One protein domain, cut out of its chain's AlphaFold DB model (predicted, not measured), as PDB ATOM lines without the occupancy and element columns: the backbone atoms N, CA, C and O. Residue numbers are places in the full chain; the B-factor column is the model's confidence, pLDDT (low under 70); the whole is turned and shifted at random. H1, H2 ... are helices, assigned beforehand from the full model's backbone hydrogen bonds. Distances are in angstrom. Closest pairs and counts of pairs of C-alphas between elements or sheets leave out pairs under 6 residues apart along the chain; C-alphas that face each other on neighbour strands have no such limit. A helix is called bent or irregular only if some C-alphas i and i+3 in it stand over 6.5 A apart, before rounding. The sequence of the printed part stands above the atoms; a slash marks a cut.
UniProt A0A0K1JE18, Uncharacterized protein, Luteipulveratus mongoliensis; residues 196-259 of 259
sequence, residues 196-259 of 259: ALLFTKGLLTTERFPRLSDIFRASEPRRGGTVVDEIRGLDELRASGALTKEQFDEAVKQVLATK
ATOM      1  N   ALA A 196     -46.230  -3.449   9.905       89.06
ATOM      2  CA  ALA A 196     -45.713  -2.135  10.273       89.06
ATOM      3  C   ALA A 196     -44.314  -2.256  10.886       89.06
ATOM      4  O   ALA A 196     -43.430  -1.449  10.579       89.06
ATOM      5  N   LEU A 197     -44.078  -3.295  11.689       89.62
ATOM      6  CA  LEU A 197     -42.756  -3.608  12.216       89.62
ATOM      7  C   LEU A 197     -41.777  -3.969  11.092       89.62
ATOM      8  O   LEU A 197     -40.665  -3.449  11.087       89.62
ATOM      9  N   LEU A 198     -42.177  -4.801  10.124       90.62
ATOM     10  CA  LEU A 198     -41.347  -5.148   8.962       90.62
ATOM     11  C   LEU A 198     -40.964  -3.918   8.144       90.62
ATOM     12  O   LEU A 198     -39.790  -3.727   7.827       90.62
ATOM     13  N   PHE A 199     -41.946  -3.070   7.830       90.94
ATOM     14  CA  PHE A 199     -41.705  -1.822   7.117       90.94
ATOM     15  C   PHE A 199     -40.730  -0.928   7.893       90.94
ATOM     16  O   PHE A 199     -39.734  -0.462   7.341       90.94
ATOM     17  N   THR A 200     -40.959  -0.761   9.197       91.50
ATOM     18  CA  THR A 200     -40.092   0.045  10.064       91.50
ATOM     19  C   THR A 200     -38.671  -0.523  10.134       91.50
ATOM     20  O   THR A 200     -37.714   0.239  10.006       91.50
ATOM     21  N   LYS A 201     -38.509  -1.851  10.251       90.62
ATOM     22  CA  LYS A 201     -37.204  -2.535  10.194       90.62
ATOM     23  C   LYS A 201     -36.489  -2.281   8.862       90.62
ATOM     24  O   LYS A 201     -35.287  -2.036   8.854       90.62
ATOM     25  N   GLY A 202     -37.223  -2.299   7.748       91.94
ATOM     26  CA  GLY A 202     -36.688  -2.000   6.416       91.94
ATOM     27  C   GLY A 202     -36.256  -0.540   6.230       91.94
ATOM     28  O   GLY A 202     -35.321  -0.269   5.480       91.94
ATOM     29  N   LEU A 203     -36.894   0.408   6.926       92.31
ATOM     30  CA  LEU A 203     -36.471   1.813   6.943       92.31
ATOM     31  C   LEU A 203     -35.247   2.036   7.837       92.31
ATOM     32  O   LEU A 203     -34.285   2.697   7.439       92.31
ATOM     33  N   LEU A 204     -35.286   1.485   9.050       93.69
ATOM     34  CA  LEU A 204     -34.295   1.680  10.105       93.69
ATOM     35  C   LEU A 204     -33.190   0.616  10.047       93.69
ATOM     36  O   LEU A 204     -32.907  -0.065  11.032       93.69
ATOM     37  N   THR A 205     -32.565   0.482   8.877       92.38
ATOM     38  CA  THR A 205     -31.434  -0.434   8.654       92.38
ATOM     39  C   THR A 205     -30.214  -0.038   9.482       92.38
ATOM     40  O   THR A 205     -29.988   1.147   9.745       92.38
ATOM     41  N   THR A 206     -29.396  -1.012   9.882       89.81
ATOM     42  CA  THR A 206     -28.195  -0.763  10.696       89.81
ATOM     43  C   THR A 206     -27.158   0.074   9.950       89.81
ATOM     44  O   THR A 206     -26.479   0.895  10.564       89.81
ATOM     45  N   GLU A 207     -27.083  -0.057   8.625       93.12
ATOM     46  CA  GLU A 207     -26.178   0.713   7.772       93.12
ATOM     47  C   GLU A 207     -26.527   2.207   7.764       93.12
ATOM     48  O   GLU A 207     -25.632   3.050   7.718       93.12
ATOM     49  N   ARG A 208     -27.823   2.554   7.809       93.12
ATOM     50  CA  ARG A 208     -28.291   3.949   7.740       93.12
ATOM     51  C   ARG A 208     -28.535   4.566   9.113       93.12
ATOM     52  O   ARG A 208     -28.219   5.732   9.329       93.12
ATOM     53  N   PHE A 209     -29.104   3.797  10.039       95.12
ATOM     54  CA  PHE A 209     -29.561   4.269  11.344       95.12
ATOM     55  C   PHE A 209     -29.112   3.326  12.469       95.12
ATOM     56  O   PHE A 209     -29.959   2.767  13.172       95.12
ATOM     57  N   PRO A 210     -27.796   3.176  12.709       90.62
ATOM     58  CA  PRO A 210     -27.262   2.162  13.620       90.62
ATOM     59  C   PRO A 210     -27.905   2.217  15.013       90.62
ATOM     60  O   PRO A 210     -28.389   1.203  15.503       90.62
ATOM     61  N   ARG A 211     -28.050   3.419  15.591       93.69
ATOM     62  CA  ARG A 211     -28.650   3.614  16.926       93.69
ATOM     63  C   ARG A 211     -30.153   3.322  16.985       93.69
ATOM     64  O   ARG A 211     -30.636   2.854  18.006       93.69
ATOM     65  N   LEU A 212     -30.909   3.637  15.928       90.31
ATOM     66  CA  LEU A 212     -32.359   3.387  15.905       90.31
ATOM     67  C   LEU A 212     -32.667   1.921  15.581       90.31
ATOM     68  O   LEU A 212     -33.686   1.403  16.020       90.31
ATOM     69  N   SER A 213     -31.772   1.249  14.850       92.06
ATOM     70  CA  SER A 213     -31.902  -0.168  14.507       92.06
ATOM     71  C   SER A 213     -31.704  -1.101  15.709       92.06
ATOM     72  O   SER A 213     -32.227  -2.217  15.719       92.06
ATOM     73  N   ASP A 214     -30.999  -0.638  16.750       89.62
ATOM     74  CA  ASP A 214     -30.625  -1.453  17.911       89.62
ATOM     75  C   ASP A 214     -31.836  -2.055  18.638       89.62
ATOM     76  O   ASP A 214     -31.755  -3.183  19.126       89.62
ATOM     77  N   ILE A 215     -32.979  -1.356  18.663       87.12
ATOM     78  CA  ILE A 215     -34.205  -1.870  19.289       87.12
ATOM     79  C   ILE A 215     -34.699  -3.152  18.609       87.12
ATOM     80  O   ILE A 215     -35.209  -4.044  19.281       87.12
ATOM     81  N   PHE A 216     -34.515  -3.294  17.295       89.31
ATOM     82  CA  PHE A 216     -34.957  -4.477  16.557       89.31
ATOM     83  C   PHE A 216     -34.071  -5.679  16.836       89.31
ATOM     84  O   PHE A 216     -34.588  -6.772  17.041       89.31
ATOM     85  N   ARG A 217     -32.756  -5.460  16.934       81.81
ATOM     86  CA  ARG A 217     -31.815  -6.499  17.361       81.81
ATOM     87  C   ARG A 217     -32.067  -6.915  18.811       81.81
ATOM     88  O   ARG A 217     -32.015  -8.096  19.128       81.81
ATOM     89  N   ALA A 218     -32.351  -5.955  19.691       82.62
ATOM     90  CA  ALA A 218     -32.618  -6.220  21.104       82.62
ATOM     91  C   ALA A 218     -33.971  -6.913  21.351       82.62
ATOM     92  O   ALA A 218     -34.105  -7.651  22.323       82.62
ATOM     93  N   SER A 219     -34.967  -6.666  20.494       78.19
ATOM     94  CA  SER A 219     -36.318  -7.240  20.597       78.19
ATOM     95  C   SER A 219     -36.494  -8.559  19.853       78.19
ATOM     96  O   SER A 219     -37.526  -9.210  20.014       78.19
ATOM     97  N   GLU A 220     -35.520  -8.975  19.042       78.75
ATOM     98  CA  GLU A 220     -35.560 -10.291  18.422       78.75
ATOM     99  C   GLU A 220     -35.561 -11.371  19.510       78.75
ATOM    100  O   GLU A 220     -34.667 -11.384  20.365       78.75
ATOM    101  N   PRO A 221     -36.561 -12.278  19.513       65.75
ATOM    102  CA  PRO A 221     -36.553 -13.408  20.424       65.75
ATOM    103  C   PRO A 221     -35.216 -14.113  20.256       65.75
ATOM    104  O   PRO A 221     -34.847 -14.444  19.127       65.75
ATOM    105  N   ARG A 222     -34.486 -14.325  21.356       65.06
ATOM    106  CA  ARG A 222     -33.239 -15.096  21.341       65.06
ATOM    107  C   ARG A 222     -33.582 -16.506  20.856       65.06
ATOM    108  O   ARG A 222     -34.008 -17.355  21.634       65.06
ATOM    109  N   ARG A 223     -33.514 -16.727  19.540       51.34
ATOM    110  CA  ARG A 223     -33.899 -17.987  18.906       51.34
ATOM    111  C   ARG A 223     -32.941 -19.057  19.399       51.34
ATOM    112  O   ARG A 223     -31.783 -19.062  19.008       51.34
ATOM    113  N   GLY A 224     -33.446 -19.952  20.243       54.81
ATOM    114  CA  GLY A 224     -32.750 -21.184  20.588       54.81
ATOM    115  C   GLY A 224     -31.396 -20.959  21.245       54.81
ATOM    116  O   GLY A 224     -30.419 -21.577  20.832       54.81
ATOM    117  N   GLY A 225     -31.343 -20.129  22.285       56.03
ATOM    118  CA  GLY A 225     -30.209 -20.216  23.184       56.03
ATOM    119  C   GLY A 225     -30.187 -21.610  23.802       56.03
ATOM    120  O   GLY A 225     -31.129 -22.024  24.484       56.03
ATOM    121  N   THR A 226     -29.126 -22.374  23.567       78.56
ATOM    122  CA  THR A 226     -28.798 -23.449  24.502       78.56
ATOM    123  C   THR A 226     -28.699 -22.833  25.905       78.56
ATOM    124  O   THR A 226     -28.491 -21.629  26.046       78.56
ATOM    125  N   VAL A 227     -28.806 -23.635  26.965       82.12
ATOM    126  CA  VAL A 227     -28.546 -23.152  28.340       82.12
ATOM    127  C   VAL A 227     -27.229 -22.355  28.405       82.12
ATOM    128  O   VAL A 227     -27.119 -21.370  29.124       82.12
ATOM    129  N   VAL A 228     -26.251 -22.732  27.577       82.19
ATOM    130  CA  VAL A 228     -24.964 -22.044  27.433       82.19
ATOM    131  C   VAL A 228     -25.105 -20.628  26.864       82.19
ATOM    132  O   VAL A 228     -24.421 -19.724  27.336       82.19
ATOM    133  N   ASP A 229     -25.979 -20.402  25.889       80.69
ATOM    134  CA  ASP A 229     -26.189 -19.078  25.290       80.69
ATOM    135  C   ASP A 229     -26.966 -18.147  26.229       80.69
ATOM    136  O   ASP A 229     -26.682 -16.951  26.295       80.69
ATOM    137  N   GLU A 230     -27.896 -18.695  27.017       84.94
ATOM    138  CA  GLU A 230     -28.565 -17.942  28.082       84.94
ATOM    139  C   GLU A 230     -27.574 -17.530  29.178       84.94
ATOM    140  O   GLU A 230     -27.536 -16.358  29.556       84.94
ATOM    141  N   ILE A 231     -26.704 -18.447  29.618       88.44
ATOM    142  CA  ILE A 231     -25.651 -18.149  30.602       88.44
ATOM    143  C   ILE A 231     -24.639 -17.135  30.049       88.44
ATOM    144  O   ILE A 231     -24.239 -16.226  30.775       88.44
ATOM    145  N   ARG A 232     -24.253 -17.226  28.768       86.81
ATOM    146  CA  ARG A 232     -23.393 -16.216  28.122       86.81
ATOM    147  C   ARG A 232     -24.045 -14.837  28.113       86.81
ATOM    148  O   ARG A 232     -23.392 -13.864  28.472       86.81
ATOM    149  N   GLY A 233     -25.337 -14.758  27.790       85.00
ATOM    150  CA  GLY A 233     -26.080 -13.502  27.853       85.00
ATOM    151  C   GLY A 233     -26.146 -12.915  29.268       85.00
ATOM    152  O   GLY A 233     -26.094 -11.698  29.428       85.00
ATOM    153  N   LEU A 234     -26.233 -13.756  30.304       91.00
ATOM    154  CA  LEU A 234     -26.149 -13.312  31.698       91.00
ATOM    155  C   LEU A 234     -24.740 -12.810  32.055       91.00
ATOM    156  O   LEU A 234     -24.613 -11.828  32.789       91.00
ATOM    157  N   ASP A 235     -23.684 -13.436  31.529       93.62
ATOM    158  CA  ASP A 235     -22.302 -13.033  31.821       93.62
ATOM    159  C   ASP A 235     -21.958 -11.692  31.159       93.62
ATOM    160  O   ASP A 235     -21.325 -10.846  31.784       93.62
ATOM    161  N   GLU A 236     -22.470 -11.427  29.952       90.38
ATOM    162  CA  GLU A 236     -22.368 -10.115  29.296       90.38
ATOM    163  C   GLU A 236     -23.083  -9.005  30.093       90.38
ATOM    164  O   GLU A 236     -22.563  -7.892  30.250       90.38
ATOM    165  N   LEU A 237     -24.255  -9.302  30.665       89.75
ATOM    166  CA  LEU A 237     -24.976  -8.369  31.540       89.75
ATOM    167  C   LEU A 237     -24.228  -8.115  32.858       89.75
ATOM    168  O   LEU A 237     -24.196  -6.987  33.348       89.75
ATOM    169  N   ARG A 238     -23.562  -9.131  33.412       95.56
ATOM    170  CA  ARG A 238     -22.680  -8.967  34.575       95.56
ATOM    171  C   ARG A 238     -21.448  -8.131  34.229       95.56
ATOM    172  O   ARG A 238     -21.104  -7.213  34.969       95.56
ATOM    173  N   ALA A 239     -20.798  -8.412  33.101       91.50
ATOM    174  CA  ALA A 239     -19.594  -7.712  32.651       91.50
ATOM    175  C   ALA A 239     -19.848  -6.229  32.343       91.50
ATOM    176  O   ALA A 239     -18.985  -5.391  32.592       91.50
ATOM    177  N   SER A 240     -21.044  -5.893  31.854       91.00
ATOM    178  CA  SER A 240     -21.469  -4.501  31.645       91.00
ATOM    179  C   SER A 240     -21.915  -3.782  32.927       91.00
ATOM    180  O   SER A 240     -22.191  -2.585  32.887       91.00
ATOM    181  N   GLY A 241     -21.976  -4.482  34.067       94.19
ATOM    182  CA  GLY A 241     -22.431  -3.936  35.348       94.19
ATOM    183  C   GLY A 241     -23.953  -3.835  35.491       94.19
ATOM    184  O   GLY A 241     -24.428  -3.266  36.472       94.19
ATOM    185  N   ALA A 242     -24.724  -4.384  34.546       90.31
ATOM    186  CA  ALA A 242     -26.185  -4.425  34.615       90.31
ATOM    187  C   ALA A 242     -26.706  -5.444  35.647       90.31
ATOM    188  O   ALA A 242     -27.831  -5.305  36.124       90.31
ATOM    189  N   LEU A 243     -25.895  -6.447  36.001       92.88
ATOM    190  CA  LEU A 243     -26.169  -7.406  37.072       92.88
ATOM    191  C   LEU A 243     -25.047  -7.394  38.111       92.88
ATOM    192  O   LEU A 243     -23.864  -7.406  37.759       92.88
ATOM    193  N   THR A 244     -25.412  -7.458  39.393       96.50
ATOM    194  CA  THR A 244     -24.449  -7.823  40.442       96.50
ATOM    195  C   THR A 244     -24.093  -9.306  40.345       96.50
ATOM    196  O   THR A 244     -24.776 -10.095  39.685       96.50
ATOM    197  N   LYS A 245     -23.018  -9.717  41.026       96.50
ATOM    198  CA  LYS A 245     -22.612 -11.126  41.074       96.50
ATOM    199  C   LYS A 245     -23.726 -12.016  41.638       96.50
ATOM    200  O   LYS A 245     -24.003 -13.067  41.076       96.50
ATOM    201  N   GLU A 246     -24.393 -11.571  42.697       96.81
ATOM    202  CA  GLU A 246     -25.476 -12.313  43.345       96.81
ATOM    203  C   GLU A 246     -26.691 -12.466  42.419       96.81
ATOM    204  O   GLU A 246     -27.284 -13.540  42.351       96.81
ATOM    205  N   GLN A 247     -27.037 -11.415  41.667       93.12
ATOM    206  CA  GLN A 247     -28.124 -11.459  40.684       93.12
ATOM    207  C   GLN A 247     -27.799 -12.387  39.509       93.12
ATOM    208  O   GLN A 247     -28.677 -13.102  39.031       93.12
ATOM    209  N   PHE A 248     -26.542 -12.395  39.061       96.00
ATOM    210  CA  PHE A 248     -26.064 -13.327  38.045       96.00
ATOM    211  C   PHE A 248     -26.162 -14.782  38.526       96.00
ATOM    212  O   PHE A 248     -26.760 -15.604  37.837       96.00
ATOM    213  N   ASP A 249     -25.636 -15.092  39.715       95.38
ATOM    214  CA  ASP A 249     -25.637 -16.454  40.265       95.38
ATOM    215  C   ASP A 249     -27.072 -16.999  40.440       95.38
ATOM    216  O   ASP A 249     -27.334 -18.173  40.165       95.38
ATOM    217  N   GLU A 250     -28.016 -16.148  40.852       95.62
ATOM    218  CA  GLU A 250     -29.434 -16.510  40.974       95.62
ATOM    219  C   GLU A 250     -30.099 -16.731  39.608       95.62
ATOM    220  O   GLU A 250     -30.782 -17.737  39.404       95.62
ATOM    221  N   ALA A 251     -29.851 -15.848  38.638       90.19
ATOM    222  CA  ALA A 251     -30.380 -16.001  37.284       90.19
ATOM    223  C   ALA A 251     -29.852 -17.275  36.598       90.19
ATOM    224  O   ALA A 251     -30.614 -17.988  35.945       90.19
ATOM    225  N   VAL A 252     -28.572 -17.618  36.800       93.75
ATOM    226  CA  VAL A 252     -27.981 -18.869  36.293       93.75
ATOM    227  C   VAL A 252     -28.669 -20.092  36.904       93.75
ATOM    228  O   VAL A 252     -28.981 -21.038  36.180       93.75
ATOM    229  N   LYS A 253     -28.959 -20.089  38.213       95.12
ATOM    230  CA  LYS A 253     -29.704 -21.188  38.854       95.12
ATOM    231  C   LYS A 253     -31.101 -21.363  38.267       95.12
ATOM    232  O   LYS A 253     -31.512 -22.498  38.038       95.12
ATOM    233  N   GLN A 254     -31.817 -20.270  38.012       90.62
ATOM    234  CA  GLN A 254     -33.160 -20.321  37.428       90.62
ATOM    235  C   GLN A 254     -33.141 -20.900  36.008       90.62
ATOM    236  O   GLN A 254     -33.931 -21.791  35.695       90.62
ATOM    237  N   VAL A 255     -32.186 -20.470  35.179       88.69
ATOM    238  CA  VAL A 255     -31.977 -21.021  33.830       88.69
ATOM    239  C   VAL A 255     -31.712 -22.530  33.881       88.69
ATOM    240  O   VAL A 255     -32.313 -23.292  33.125       88.69
ATOM    241  N   LEU A 256     -30.867 -22.984  34.812       89.94
ATOM    242  CA  LEU A 256     -30.544 -24.405  34.979       89.94
ATOM    243  C   LEU A 256     -31.708 -25.247  35.524       89.94
ATOM    244  O   LEU A 256     -31.748 -26.441  35.258       89.94
ATOM    245  N   ALA A 257     -32.637 -24.652  36.274       88.19
ATOM    246  CA  ALA A 257     -33.772 -25.357  36.873       88.19
ATOM    247  C   ALA A 257     -34.968 -25.545  35.919       88.19
ATOM    248  O   ALA A 257     -35.869 -26.325  36.217       88.19
ATOM    249  N   THR A 258     -35.004 -24.819  34.797       78.62
ATOM    250  CA  THR A 258     -36.145 -24.808  33.862       78.62
ATOM    251  C   THR A 258     -36.013 -25.868  32.750       78.62
ATOM    252  O   THR A 258     -36.867 -25.956  31.867       78.62
ATOM    253  N   LYS A 259     -34.955 -26.690  32.781       62.22
ATOM    254  CA  LYS A 259     -34.700 -27.801  31.851       62.22
ATOM    255  C   LYS A 259     -34.526 -29.115  32.597       62.22
ATOM    256  O   LYS A 259     -34.933 -30.142  32.014       62.22
TER     257      LYS A 259
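AT A GLANCE: This is residues 196 to 259 of the 259 residues of an uncharacterized protein of Luteipulveratus mongoliensis (UniProt A0A0K1JE18). Two pairs of helices are set at opposite ends of a loose, drawn-out shape: at one end H3 and H4 lie side by side as a helical hairpin, and at the other end H1 and H2 are only loosely together. Residues 220 to 226 form the stretch with no named element that bridges the two ends, and neither H1 nor H2 packs on the hairpin. The printed part has 64 residues with four named helices, H1, H2, H3 and H4 along the chain, and no named strand; the class is all helix. The whole is loose, with a radius of gyration of the C-alphas of 15.2 A, and only just elongated, with spans of 40 by 26 by 16 A.

HOW THE PARTS SIT: H3, residues 227 to 239, touches H4, residues 245 to 257, with 11 pairs of C-alphas within 8 A. Their closest C-alphas are those of Ile 231 and Val 252, 6.2 A apart. The two run opposite ways at a shallow tilt of 10 degrees, and with the tight link of 5 residues between them they form a helical hairpin. H2, residues 210 to 219, is apart from both H3 and H4. H1, residues 196 to 203, is apart from H3 and H4 too. H1 and H2 are close but not clearly touching, with 2 pairs of C-alphas within 8 A, and their closest C-alphas are those of Lys 201 and Phe 216, 7.0 A apart. They run opposite ways at a steep tilt of 35.1 degrees, only just more than shallow. In H1, H3 and H4 every O i to N i+4 pair is within hydrogen-bond range, while in H2 it is 3 of 6, beside 5 of 7 O i to N i+3 pairs.

IN THESE COORDINATES: H3 measures 18.4 A from first to last C-alpha and begins at C-alpha 227, (-28.546, -23.152, 28.340). H4 measures 18.6 A and ends at C-alpha 257, (-33.772, -25.357, 36.873). H2 measures 14.8 A and is only just irregular: C-alphas 212 and 215 are 6.52 A apart, and its line is a rough one. H1 measures 10.6 A and begins at C-alpha 196, (-45.713, -2.135, 10.273).

THE WHOLE: The two C-alphas farthest apart are those of Arg 208 and Ala 257, at 41.7 A. The printed part has no cut and ends at residue 259, the chain's last residue. The links from H1 to H2 and from H2 to H3 are short, with 6 and 7 residues, and no link is long. The mean pLDDT of the printed part is 87.0; residues 221 to 225 and residue 259 are under 70.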